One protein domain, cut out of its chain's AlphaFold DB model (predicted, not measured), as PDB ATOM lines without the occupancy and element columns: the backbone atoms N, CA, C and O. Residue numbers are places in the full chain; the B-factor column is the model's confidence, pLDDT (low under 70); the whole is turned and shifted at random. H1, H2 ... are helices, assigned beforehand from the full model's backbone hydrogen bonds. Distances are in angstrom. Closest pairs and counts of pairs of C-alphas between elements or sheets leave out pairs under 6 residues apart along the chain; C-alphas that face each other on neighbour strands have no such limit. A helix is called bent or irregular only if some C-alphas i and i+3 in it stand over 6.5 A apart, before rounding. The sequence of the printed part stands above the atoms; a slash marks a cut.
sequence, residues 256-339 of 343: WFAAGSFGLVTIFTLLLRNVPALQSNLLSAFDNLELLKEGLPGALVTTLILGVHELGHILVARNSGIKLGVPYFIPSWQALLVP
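What this domain is: This is residues 256 to 339 of the 343 residues of an uncharacterized protein of Aquilegia coerulea (UniProt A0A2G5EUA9). The long, kinked helix H4 makes the length of a loose V with H1, which meets it near one end, where short H2 and H3 join the two. From H4's far end a long link folds back to small H5. The printed 84 residues hold five named helices, H1 to H5 in order, and no named strand: all helix, loose, radius of gyration of the C-alphas 15.2 A, a rod spanning 47 by 22 by 21 A.

How they stand to each other: Start at H4, residues 289 to 320, with a kink of 47 degrees near residue 296; it is only just irregular, C-alphas 294 and 297 being 7.0 A apart. H1, residues 256 to 273, touches it with residues 267 to 273 alone, opposite ways at a steep tilt of 47 degrees; the closest C-alphas, Leu 271 and Gly 295, are 5.0 A apart. Within hydrogen-bond range are every O i to N i+4 pair in H1 and 26 of 28 in H4.

Where its parts are: Find C-alpha 289 at (177.315, 174.458, 195.585); H4 runs 43.9 A to C-alpha 320 at (185.807, 183.002, 153.345). H1 spans 25.2 A. Look for H2 at residues 276 to 279, H3 at 284 to 287 and H5 at 334 to 337.

The domain as a whole: The printed part has no cut; the H4 to H5 link is long. Residues 277 to 281 and 331 to 339 have pLDDT under 70.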
ATOM      1  N   TRP A 256     170.565 186.771 170.772       82.19
ATOM      2  CA  TRP A 256     171.566 186.779 171.840       82.19
ATOM      3  C   TRP A 256     171.031 186.219 173.163       82.19
ATOM      4  O   TRP A 256     171.780 185.599 173.915       82.19
ATOM      5  N   PHE A 257     169.740 186.418 173.444       86.44
ATOM      6  CA  PHE A 257     169.101 185.914 174.654       86.44
ATOM      7  C   PHE A 257     168.890 184.405 174.559       86.44
ATOM      8  O   PHE A 257     169.183 183.679 175.511       86.44
ATOM      9  N   ALA A 258     168.442 183.920 173.400       83.44
ATOM     10  CA  ALA A 258     168.317 182.492 173.141       83.44
ATOM     11  C   ALA A 258     169.685 181.799 173.237       83.44
ATOM     12  O   ALA A 258     169.837 180.839 173.991       83.44
ATOM     13  N   ALA A 259     170.706 182.331 172.558       83.75
ATOM     14  CA  ALA A 259     172.064 181.796 172.615       83.75
ATOM     15  C   ALA A 259     172.655 181.825 174.036       83.75
ATOM     16  O   ALA A 259     173.246 180.839 174.474       83.75
ATOM     17  N   GLY A 260     172.450 182.914 174.786       87.00
ATOM     18  CA  GLY A 260     172.878 183.015 176.183       87.00
ATOM     19  C   GLY A 260     172.185 181.993 177.086       87.00
ATOM     20  O   GLY A 260     172.843 181.327 177.884       87.00
ATOM     21  N   SER A 261     170.874 181.810 176.914       87.38
ATOM     22  CA  SER A 261     170.080 180.855 177.696       87.38
ATOM     23  C   SER A 261     170.493 179.412 177.410       87.38
ATOM     24  O   SER A 261     170.771 178.652 178.336       87.38
ATOM     25  N   PHE A 262     170.615 179.034 176.135       87.12
ATOM     26  CA  PHE A 262     171.080 177.699 175.756       87.12
ATOM     27  C   PHE A 262     172.537 177.454 176.151       87.12
ATOM     28  O   PHE A 262     172.875 176.350 176.581       87.12
ATOM     29  N   GLY A 263     173.391 178.478 176.087       87.19
ATOM     30  CA  GLY A 263     174.757 178.418 176.599       87.19
ATOM     31  C   GLY A 263     174.795 178.137 178.103       87.19
ATOM     32  O   GLY A 263     175.509 177.233 178.537       87.19
ATOM     33  N   LEU A 264     173.975 178.836 178.895       87.81
ATOM     34  CA  LEU A 264     173.885 178.623 180.341       87.81
ATOM     35  C   LEU A 264     173.381 177.214 180.680       87.81
ATOM     36  O   LEU A 264     173.982 176.526 181.504       87.81
ATOM     37  N   VAL A 265     172.325 176.756 180.001       86.50
ATOM     38  CA  VAL A 265     171.798 175.390 180.154       86.50
ATOM     39  C   VAL A 265     172.853 174.353 179.772       86.50
ATOM     40  O   VAL A 265     172.991 173.339 180.454       86.50
ATOM     41  N   THR A 266     173.641 174.605 178.726       85.06
ATOM     42  CA  THR A 266     174.723 173.709 178.296       85.06
ATOM     43  C   THR A 266     175.830 173.627 179.346       85.06
ATOM     44  O   THR A 266     176.237 172.525 179.704       85.06
ATOM     45  N   ILE A 267     176.272 174.759 179.906       84.56
ATOM     46  CA  ILE A 267     177.274 174.790 180.986       84.56
ATOM     47  C   ILE A 267     176.756 174.044 182.221       84.56
ATOM     48  O   ILE A 267     177.468 173.211 182.784       84.56
ATOM     49  N   PHE A 268     175.504 174.286 182.612       83.31
ATOM     50  CA  PHE A 268     174.872 173.591 183.732       83.31
ATOM     51  C   PHE A 268     174.777 172.078 183.485       83.31
ATOM     52  O   PHE A 268     175.135 171.277 184.345       83.31
ATOM     53  N   THR A 269     174.397 171.674 182.272       82.56
ATOM     54  CA  THR A 269     174.332 170.261 181.874       82.56
ATOM     55  C   THR A 269     175.715 169.601 181.901       82.56
ATOM     56  O   THR A 269     175.844 168.464 182.354       82.56
ATOM     57  N   LEU A 270     176.764 170.300 181.458       82.81
ATOM     58  CA  LEU A 270     178.147 169.811 181.512       82.81
ATOM     59  C   LEU A 270     178.638 169.626 182.955       82.81
ATOM     60  O   LEU A 270     179.284 168.620 183.248       82.81
ATOM     61  N   LEU A 271     178.296 170.551 183.857       82.31
ATOM     62  CA  LEU A 271     178.619 170.456 185.285       82.31
ATOM     63  C   LEU A 271     177.952 169.239 185.935       82.31
ATOM     64  O   LEU A 271     178.637 168.436 186.565       82.31
ATOM     65  N   LEU A 272     176.645 169.054 185.719       80.81
ATOM     66  CA  LEU A 272     175.897 167.903 186.240       80.81
ATOM     67  C   LEU A 272     176.428 166.572 185.699       80.81
ATOM     68  O   LEU A 272     176.531 165.585 186.425       80.81
ATOM     69  N   ARG A 273     176.802 166.526 184.415       78.38
ATOM     70  CA  ARG A 273     177.313 165.299 183.793       78.38
ATOM     71  C   ARG A 273     178.665 164.872 184.361       78.38
ATOM     72  O   ARG A 273     178.953 163.679 184.378       78.38
ATOM     73  N   ASN A 274     179.469 165.822 184.833       78.62
ATOM     74  CA  ASN A 274     180.785 165.547 185.397       78.62
ATOM     75  C   ASN A 274     180.746 165.147 186.886       78.62
ATOM     76  O   ASN A 274     181.790 164.814 187.442       78.62
ATOM     77  N   VAL A 275     179.567 165.152 187.525       80.19
ATOM     78  CA  VAL A 275     179.378 164.771 188.936       80.19
ATOM     79  C   VAL A 275     178.284 163.704 189.045       80.19
ATOM     80  O   VAL A 275     177.099 164.035 189.070       80.19
ATOM     81  N   PRO A 276     178.645 162.413 189.152       70.50
ATOM     82  CA  PRO A 276     177.673 161.320 189.240       70.50
ATOM     83  C   PRO A 276     176.687 161.460 190.411       70.50
ATOM     84  O   PRO A 276     175.525 161.087 190.289       70.50
ATOM     85  N   ALA A 277     177.124 162.054 191.526       67.56
ATOM     86  CA  ALA A 277     176.290 162.275 192.709       67.56
ATOM     87  C   ALA A 277     175.141 163.281 192.484       67.56
ATOM     88  O   ALA A 277     174.118 163.193 193.155       67.56
ATOM     89  N   LEU A 278     175.280 164.213 191.533       65.88
ATOM     90  CA  LEU A 278     174.246 165.208 191.207       65.88
ATOM     91  C   LEU A 278     173.218 164.691 190.197       65.88
ATOM     92  O   LEU A 278     172.156 165.289 190.049       65.88
ATOM     93  N   GLN A 279     173.501 163.574 189.524       69.25
ATOM     94  CA  GLN A 279     172.583 162.978 188.550       69.25
ATOM     95  C   GLN A 279     171.366 162.334 189.220       69.25
ATOM     96  O   GLN A 279     170.293 162.308 188.623       69.25
ATOM     97  N   SER A 280     171.515 161.842 190.454       68.94
ATOM     98  CA  SER A 280     170.422 161.232 191.216       68.94
ATOM     99  C   SER A 280     169.520 162.259 191.903       68.94
ATOM    100  O   SER A 280     168.352 161.971 192.134       68.94
ATOM    101  N   ASN A 281     170.027 163.460 192.207       69.94
ATOM    102  CA  ASN A 281     169.263 164.525 192.859       69.94
ATOM    103  C   ASN A 281     169.642 165.904 192.306       69.94
ATOM    104  O   ASN A 281     170.509 166.597 192.841       69.94
ATOM    105  N   LEU A 282     168.934 166.339 191.261       72.00
ATOM    106  CA  LEU A 282     169.149 167.654 190.644       72.00
ATOM    107  C   LEU A 282     168.878 168.817 191.609       72.00
ATOM    108  O   LEU A 282     169.559 169.836 191.543       72.00
ATOM    109  N   LEU A 283     167.913 168.667 192.525       73.56
ATOM    110  CA  LEU A 283     167.607 169.693 193.527       73.56
ATOM    111  C   LEU A 283     168.772 169.899 194.506       73.56
ATOM    112  O   LEU A 283     169.076 171.033 194.864       73.56
ATOM    113  N   SER A 284     169.513 168.836 194.832       70.06
ATOM    114  CA  SER A 284     170.689 168.925 195.703       70.06
ATOM    115  C   SER A 284     171.837 169.736 195.095       70.06
ATOM    116  O   SER A 284     172.691 170.200 195.846       70.06
ATOM    117  N   ALA A 285     171.852 169.949 193.772       70.38
ATOM    118  CA  ALA A 285     172.829 170.808 193.100       70.38
ATOM    119  C   ALA A 285     172.665 172.294 193.462       70.38
ATOM    120  O   ALA A 285     173.655 173.023 193.500       70.38
ATOM    121  N   PHE A 286     171.429 172.739 193.719       74.00
ATOM    122  CA  PHE A 286     171.143 174.119 194.123       74.00
ATOM    123  C   PHE A 286     171.458 174.352 195.600       74.00
ATOM    124  O   PHE A 286     171.969 175.412 195.954       74.00
ATOM    125  N   ASP A 287     171.227 173.338 196.435       77.75
ATOM    126  CA  ASP A 287     171.483 173.421 197.873       77.75
ATOM    127  C   ASP A 287     172.967 173.213 198.227       77.75
ATOM    128  O   ASP A 287     173.443 173.740 199.231       77.75
ATOM    129  N   ASN A 288     173.728 172.484 197.399       74.56
ATOM    130  CA  ASN A 288     175.125 172.122 197.671       74.56
ATOM    131  C   ASN A 288     176.054 172.568 196.540       74.56
ATOM    132  O   ASN A 288     176.499 171.780 195.702       74.56
ATOM    133  N   LEU A 289     176.410 173.852 196.564       79.88
ATOM    134  CA  LEU A 289     177.315 174.458 195.585       79.88
ATOM    135  C   LEU A 289     178.718 173.813 195.567       79.88
ATOM    136  O   LEU A 289     179.414 173.858 194.552       79.88
ATOM    137  N   GLU A 290     179.133 173.191 196.671       80.06
ATOM    138  CA  GLU A 290     180.426 172.509 196.791       80.06
ATOM    139  C   GLU A 290     180.549 171.320 195.826       80.06
ATOM    140  O   GLU A 290     181.571 171.186 195.155       80.06
ATOM    141  N   LEU A 291     179.475 170.550 195.632       76.88
ATOM    142  CA  LEU A 291     179.448 169.438 194.678       76.88
ATOM    143  C   LEU A 291     179.537 169.925 193.223       76.88
ATOM    144  O   LEU A 291     180.152 169.284 192.374       76.88
ATOM    145  N   LEU A 292     178.982 171.103 192.923       78.00
ATOM    146  CA  LEU A 292     179.102 171.713 191.597       78.00
ATOM    147  C   LEU A 292     180.553 172.121 191.291       78.00
ATOM    148  O   LEU A 292     181.009 172.034 190.147       78.00
ATOM    149  N   LYS A 293     181.305 172.529 192.322       82.38
ATOM    150  CA  LYS A 293     182.728 172.878 192.213       82.38
ATOM    151  C   LYS A 293     183.595 171.661 191.884       82.38
ATOM    152  O   LYS A 293     184.584 171.816 191.171       82.38
ATOM    153  N   GLU A 294     183.210 170.466 192.327       83.00
ATOM    154  CA  GLU A 294     183.875 169.207 191.952       83.00
ATOM    155  C   GLU A 294     183.683 168.870 190.464       83.00
ATOM    156  O   GLU A 294     184.579 168.324 189.820       83.00
ATOM    157  N   GLY A 295     182.545 169.263 189.884       80.94
ATOM    158  CA  GLY A 295     182.247 169.112 188.457       80.94
ATOM    159  C   GLY A 295     182.960 170.112 187.546       80.94
ATOM    160  O   GLY A 295     183.134 169.850 186.353       80.94
ATOM    161  N   LEU A 296     183.391 171.248 188.099       86.38
ATOM    162  CA  LEU A 296     183.925 172.381 187.345       86.38
ATOM    163  C   LEU A 296     185.168 172.049 186.499       86.38
ATOM    164  O   LEU A 296     185.193 172.462 185.337       86.38
ATOM    165  N   PRO A 297     186.178 171.297 186.987       86.50
ATOM    166  CA  PRO A 297     187.362 170.986 186.189       86.50
ATOM    167  C   PRO A 297     187.037 170.204 184.907       86.50
ATOM    168  O   PRO A 297     187.581 170.519 183.850       86.50
ATOM    169  N   GLY A 298     186.125 169.227 184.959       84.00
ATOM    170  CA  GLY A 298     185.740 168.459 183.767       84.00
ATOM    171  C   GLY A 298     184.781 169.216 182.846       84.00
ATOM    172  O   GLY A 298     184.907 169.139 181.618       84.00
ATOM    173  N   ALA A 299     183.891 170.039 183.409       85.44
ATOM    174  CA  ALA A 299     183.071 170.961 182.626       85.44
ATOM    175  C   ALA A 299     183.932 171.990 181.866       85.44
ATOM    176  O   ALA A 299     183.639 172.317 180.718       85.44
ATOM    177  N   LEU A 300     185.034 172.460 182.460       88.94
ATOM    178  CA  LEU A 300     185.968 173.385 181.814       88.94
ATOM    179  C   LEU A 300     186.640 172.731 180.602       88.94
ATOM    180  O   LEU A 300     186.643 173.316 179.521       88.94
ATOM    181  N   VAL A 301     187.152 171.505 180.747       89.62
ATOM    182  CA  VAL A 301     187.801 170.775 179.642       89.62
ATOM    183  C   VAL A 301     186.837 170.565 178.473       89.62
ATOM    184  O   VAL A 301     187.180 170.836 177.323       89.62
ATOM    185  N   THR A 302     185.612 170.125 178.756       85.50
ATOM    186  CA  THR A 302     184.589 169.897 177.723       85.50
ATOM    187  C   THR A 302     184.138 171.198 177.057       85.50
ATOM    188  O   THR A 302     184.060 171.255 175.829       85.50
ATOM    189  N   THR A 303     183.937 172.267 177.832       86.38
ATOM    190  CA  THR A 303     183.622 173.608 177.307       86.38
ATOM    191  C   THR A 303     184.748 174.143 176.424       86.38
ATOM    192  O   THR A 303     184.482 174.725 175.376       86.38
ATOM    193  N   LEU A 304     186.010 173.918 176.800       90.25
ATOM    194  CA  LEU A 304     187.168 174.346 176.016       90.25
ATOM    195  C   LEU A 304     187.211 173.650 174.653       90.25
ATOM    196  O   LEU A 304     187.421 174.309 173.638       90.25
ATOM    197  N   ILE A 305     186.985 172.336 174.618       90.38
ATOM    198  CA  ILE A 305     186.957 171.564 173.366       90.38
ATOM    199  C   ILE A 305     185.848 172.086 172.448       90.38
ATOM    200  O   ILE A 305     186.090 172.327 171.264       90.38
ATOM    201  N   LEU A 306     184.653 172.313 172.999       87.31
ATOM    202  CA  LEU A 306     183.509 172.831 172.250       87.31
ATOM    203  C   LEU A 306     183.761 174.262 171.747       87.31
ATOM    204  O   LEU A 306     183.467 174.583 170.598       87.31
ATOM    205  N   GLY A 307     184.386 175.098 172.578       89.00
ATOM    206  CA  GLY A 307     184.774 176.457 172.219       89.00
ATOM    207  C   GLY A 307     185.816 176.503 171.102       89.00
ATOM    208  O   GLY A 307     185.687 177.304 170.181       89.00
ATOM    209  N   VAL A 308     186.824 175.625 171.131       92.81
ATOM    210  CA  VAL A 308     187.821 175.522 170.050       92.81
ATOM    211  C   VAL A 308     187.184 174.998 168.760       92.81
ATOM    212  O   VAL A 308     187.511 175.498 167.684       92.81
ATOM    213  N   HIS A 309     186.258 174.038 168.855       89.69
ATOM    214  CA  HIS A 309     185.506 173.535 167.705       89.69
ATOM    215  C   HIS A 309     184.728 174.662 167.011       89.69
ATOM    216  O   HIS A 309     184.838 174.840 165.798       89.69
ATOM    217  N   GLU A 310     184.019 175.476 167.793       88.88
ATOM    218  CA  GLU A 310     183.236 176.597 167.276       88.88
ATOM    219  C   GLU A 310     184.118 177.730 166.738       88.88
ATOM    220  O   GLU A 310     183.874 178.281 165.664       88.88
ATOM    221  N   LEU A 311     185.219 178.037 167.429       89.19
ATOM    222  CA  LEU A 311     186.187 179.027 166.965       89.19
ATOM    223  C   LEU A 311     186.813 178.628 165.619       89.19
ATOM    224  O   LEU A 311     187.117 179.501 164.804       89.19
ATOM    225  N   GLY A 312     186.965 177.325 165.367       90.19
ATOM    226  CA  GLY A 312     187.370 176.789 164.070       90.19
ATOM    227  C   GLY A 312     186.405 177.187 162.953       90.19
ATOM    228  O   GLY A 312     186.841 177.752 161.947       90.19
ATOM    229  N   HIS A 313     185.100 176.979 163.149       90.25
ATOM    230  CA  HIS A 313     184.068 177.378 162.181       90.25
ATOM    231  C   HIS A 313     184.058 178.889 161.947       90.25
ATOM    232  O   HIS A 313     184.062 179.341 160.799       90.25
ATOM    233  N   ILE A 314     184.145 179.678 163.021       87.94
ATOM    234  CA  ILE A 314     184.176 181.146 162.948       87.94
ATOM    235  C   ILE A 314     185.404 181.635 162.169       87.94
ATOM    236  O   ILE A 314     185.295 182.534 161.329       87.94
ATOM    237  N   LEU A 315     186.581 181.056 162.420       91.06
ATOM    238  CA  LEU A 315     187.819 181.452 161.749       91.06
ATOM    239  C   LEU A 315     187.777 181.133 160.249       91.06
ATOM    240  O   LEU A 315     188.180 181.968 159.433       91.06
ATOM    241  N   VAL A 316     187.255 179.960 159.884       91.81
ATOM    242  CA  VAL A 316     187.089 179.546 158.484       91.81
ATOM    243  C   VAL A 316     186.093 180.455 157.766       91.81
ATOM    244  O   VAL A 316     186.418 180.999 156.709       91.81
ATOM    245  N   ALA A 317     184.922 180.708 158.352       89.94
ATOM    246  CA  ALA A 317     183.918 181.580 157.748       89.94
ATOM    247  C   ALA A 317     184.421 183.017 157.574       89.94
ATOM    248  O   ALA A 317     184.207 183.628 156.524       89.94
ATOM    249  N   ARG A 318     185.177 183.532 158.553       88.56
ATOM    250  CA  ARG A 318     185.786 184.863 158.470       88.56
ATOM    251  C   ARG A 318     186.806 184.963 157.339       88.56
ATOM    252  O   ARG A 318     186.887 186.008 156.698       88.56
ATOM    253  N   ASN A 319     187.577 183.907 157.080       90.75
ATOM    254  CA  ASN A 319     188.516 183.892 155.959       90.75
ATOM    255  C   ASN A 319     187.802 183.787 154.598       90.75
ATOM    256  O   ASN A 319     188.294 184.344 153.620       90.75
ATOM    257  N   SER A 320     186.637 183.140 154.552       90.12
ATOM    258  CA  SER A 320     185.807 183.002 153.345       90.12
ATOM    259  C   SER A 320     184.824 184.161 153.118       90.12
ATOM    260  O   SER A 320     184.102 184.157 152.127       90.12
ATOM    261  N   GLY A 321     184.769 185.153 154.014       86.81
ATOM    262  CA  GLY A 321     183.837 186.283 153.908       86.81
ATOM    263  C   GLY A 321     182.367 185.918 154.153       86.81
ATOM    264  O   GLY A 321     181.479 186.675 153.771       86.81
ATOM    265  N   ILE A 322     182.101 184.775 154.791       86.81
ATOM    266  CA  ILE A 322     180.750 184.291 155.096       86.81
ATOM    267  C   ILE A 322     180.373 184.745 156.509       86.81
ATOM    268  O   ILE A 322     181.145 184.585 157.456       86.81
ATOM    269  N   LYS A 323     179.175 185.317 156.664       77.19
ATOM    270  CA  LYS A 323     178.632 185.716 157.967       77.19
ATOM    271  C   LYS A 323     177.864 184.538 158.570       77.19
ATOM    272  O   LYS A 323     176.792 184.199 158.080       77.19
ATOM    273  N   LEU A 324     178.428 183.913 159.602       78.75
ATOM    274  CA  LEU A 324     177.741 182.897 160.405       78.75
ATOM    275  C   LEU A 324     176.784 183.564 161.406       78.75
ATOM    276  O   LEU A 324     177.060 184.669 161.884       78.75
ATOM    277  N   GLY A 325     175.667 182.893 161.692       76.75
ATOM    278  CA  GLY A 325     174.777 183.232 162.807       76.75
ATOM    279  C   GLY A 325     175.388 182.841 164.153       76.75
ATOM    280  O   GLY A 325     176.474 182.258 164.201       76.75
ATOM    281  N   VAL A 326     174.709 183.170 165.251       76.06
ATOM    282  CA  VAL A 326     175.196 182.800 166.585       76.06
ATOM    283  C   VAL A 326     175.108 181.275 166.753       76.06
ATOM    284  O   VAL A 326     174.070 180.691 166.435       76.06
ATOM    285  N   PRO A 327     176.167 180.600 167.234       77.38
ATOM    286  CA  PRO A 327     176.118 179.163 167.451       77.38
ATOM    287  C   PRO A 327     175.141 178.801 168.566       77.38
ATOM    288  O   PRO A 327     175.202 179.331 169.678       77.38
ATOM    289  N   TYR A 328     174.259 177.852 168.262       75.38
ATOM    290  CA  TYR A 328     173.320 177.281 169.215       75.38
ATOM    291  C   TYR A 328     173.842 175.937 169.704       75.38
ATOM    292  O   TYR A 328     173.891 174.959 168.959       75.38
ATOM    293  N   PHE A 329     174.204 175.879 170.981       75.81
ATOM    294  CA  PHE A 329     174.531 174.620 171.635       75.81
ATOM    295  C   PHE A 329     173.228 173.921 172.017       75.81
ATOM    296  O   PHE A 329     172.504 174.384 172.896       75.81
ATOM    297  N   ILE A 330     172.907 172.829 171.325       71.19
ATOM    298  CA  ILE A 330     171.728 172.018 171.632       71.19
ATOM    299  C   ILE A 330     172.146 170.975 172.674       71.19
ATOM    300  O   ILE A 330     172.906 170.059 172.342       71.19
ATOM    301  N   PRO A 331     171.691 171.081 173.935       61.75
ATOM    302  CA  PRO A 331     171.987 170.066 174.932       61.75
ATOM    303  C   PRO A 331     171.348 168.737 174.513       61.75
ATOM    304  O   PRO A 331     170.182 168.677 174.122       61.75
ATOM    305  N   SER A 332     172.105 167.642 174.591       64.38
ATOM    306  CA  SER A 332     171.569 166.313 174.295       64.38
ATOM    307  C   SER A 332     170.498 165.936 175.326       64.38
ATOM    308  O   SER A 332     170.818 165.772 176.506       64.38
ATOM    309  N   TRP A 333     169.256 165.708 174.885       56.59
ATOM    310  CA  TRP A 333     168.131 165.304 175.751       56.59
ATOM    311  C   TRP A 333     168.381 163.976 176.492       56.59
ATOM    312  O   TRP A 333     167.783 163.702 177.530       56.59
ATOM    313  N   GLN A 334     169.330 163.165 176.018       58.91
ATOM    314  CA  GLN A 334     169.780 161.948 176.700       58.91
ATOM    315  C   GLN A 334     170.272 162.209 178.133       58.91
ATOM    316  O   GLN A 334     170.110 161.346 178.985       58.91
ATOM    317  N   ALA A 335     170.815 163.393 178.430       54.09
ATOM    318  CA  ALA A 335     171.239 163.739 179.789       54.09
ATOM    319  C   ALA A 335     170.055 164.007 180.742       54.09
ATOM    320  O   ALA A 335     170.202 163.844 181.948       54.09
ATOM    321  N   LEU A 336     168.889 164.390 180.209       52.50
ATOM    322  CA  LEU A 336     167.695 164.735 180.991       52.50
ATOM    323  C   LEU A 336     166.715 163.556 181.139       52.50
ATOM    324  O   LEU A 336     165.956 163.505 182.098       52.50
ATOM    325  N   LEU A 337     166.717 162.604 180.197       49.44
ATOM    326  CA  LEU A 337     165.780 161.468 180.192       49.44
ATOM    327  C   LEU A 337     166.234 160.265 181.027       49.44
ATOM    328  O   LEU A 337     165.394 159.470 181.438       49.44
ATOM    329  N   VAL A 338     167.533 160.125 181.298       53.84
ATOM    330  CA  VAL A 338     168.045 159.059 182.176       53.84
ATOM    331  C   VAL A 338     167.465 159.139 183.600       53.84
ATOM    332  O   VAL A 338     167.033 158.099 184.087       53.84
ATOM    333  N   PRO A 339     167.352 160.312 184.257       51.56
ATOM    334  CA  PRO A 339     166.763 160.379 185.597       51.56
ATOM    335  C   PRO A 339     165.228 160.258 185.635       51.56
ATOM    336  O   PRO A 339     164.679 160.007 186.699       51.56
TER     337      PRO A 339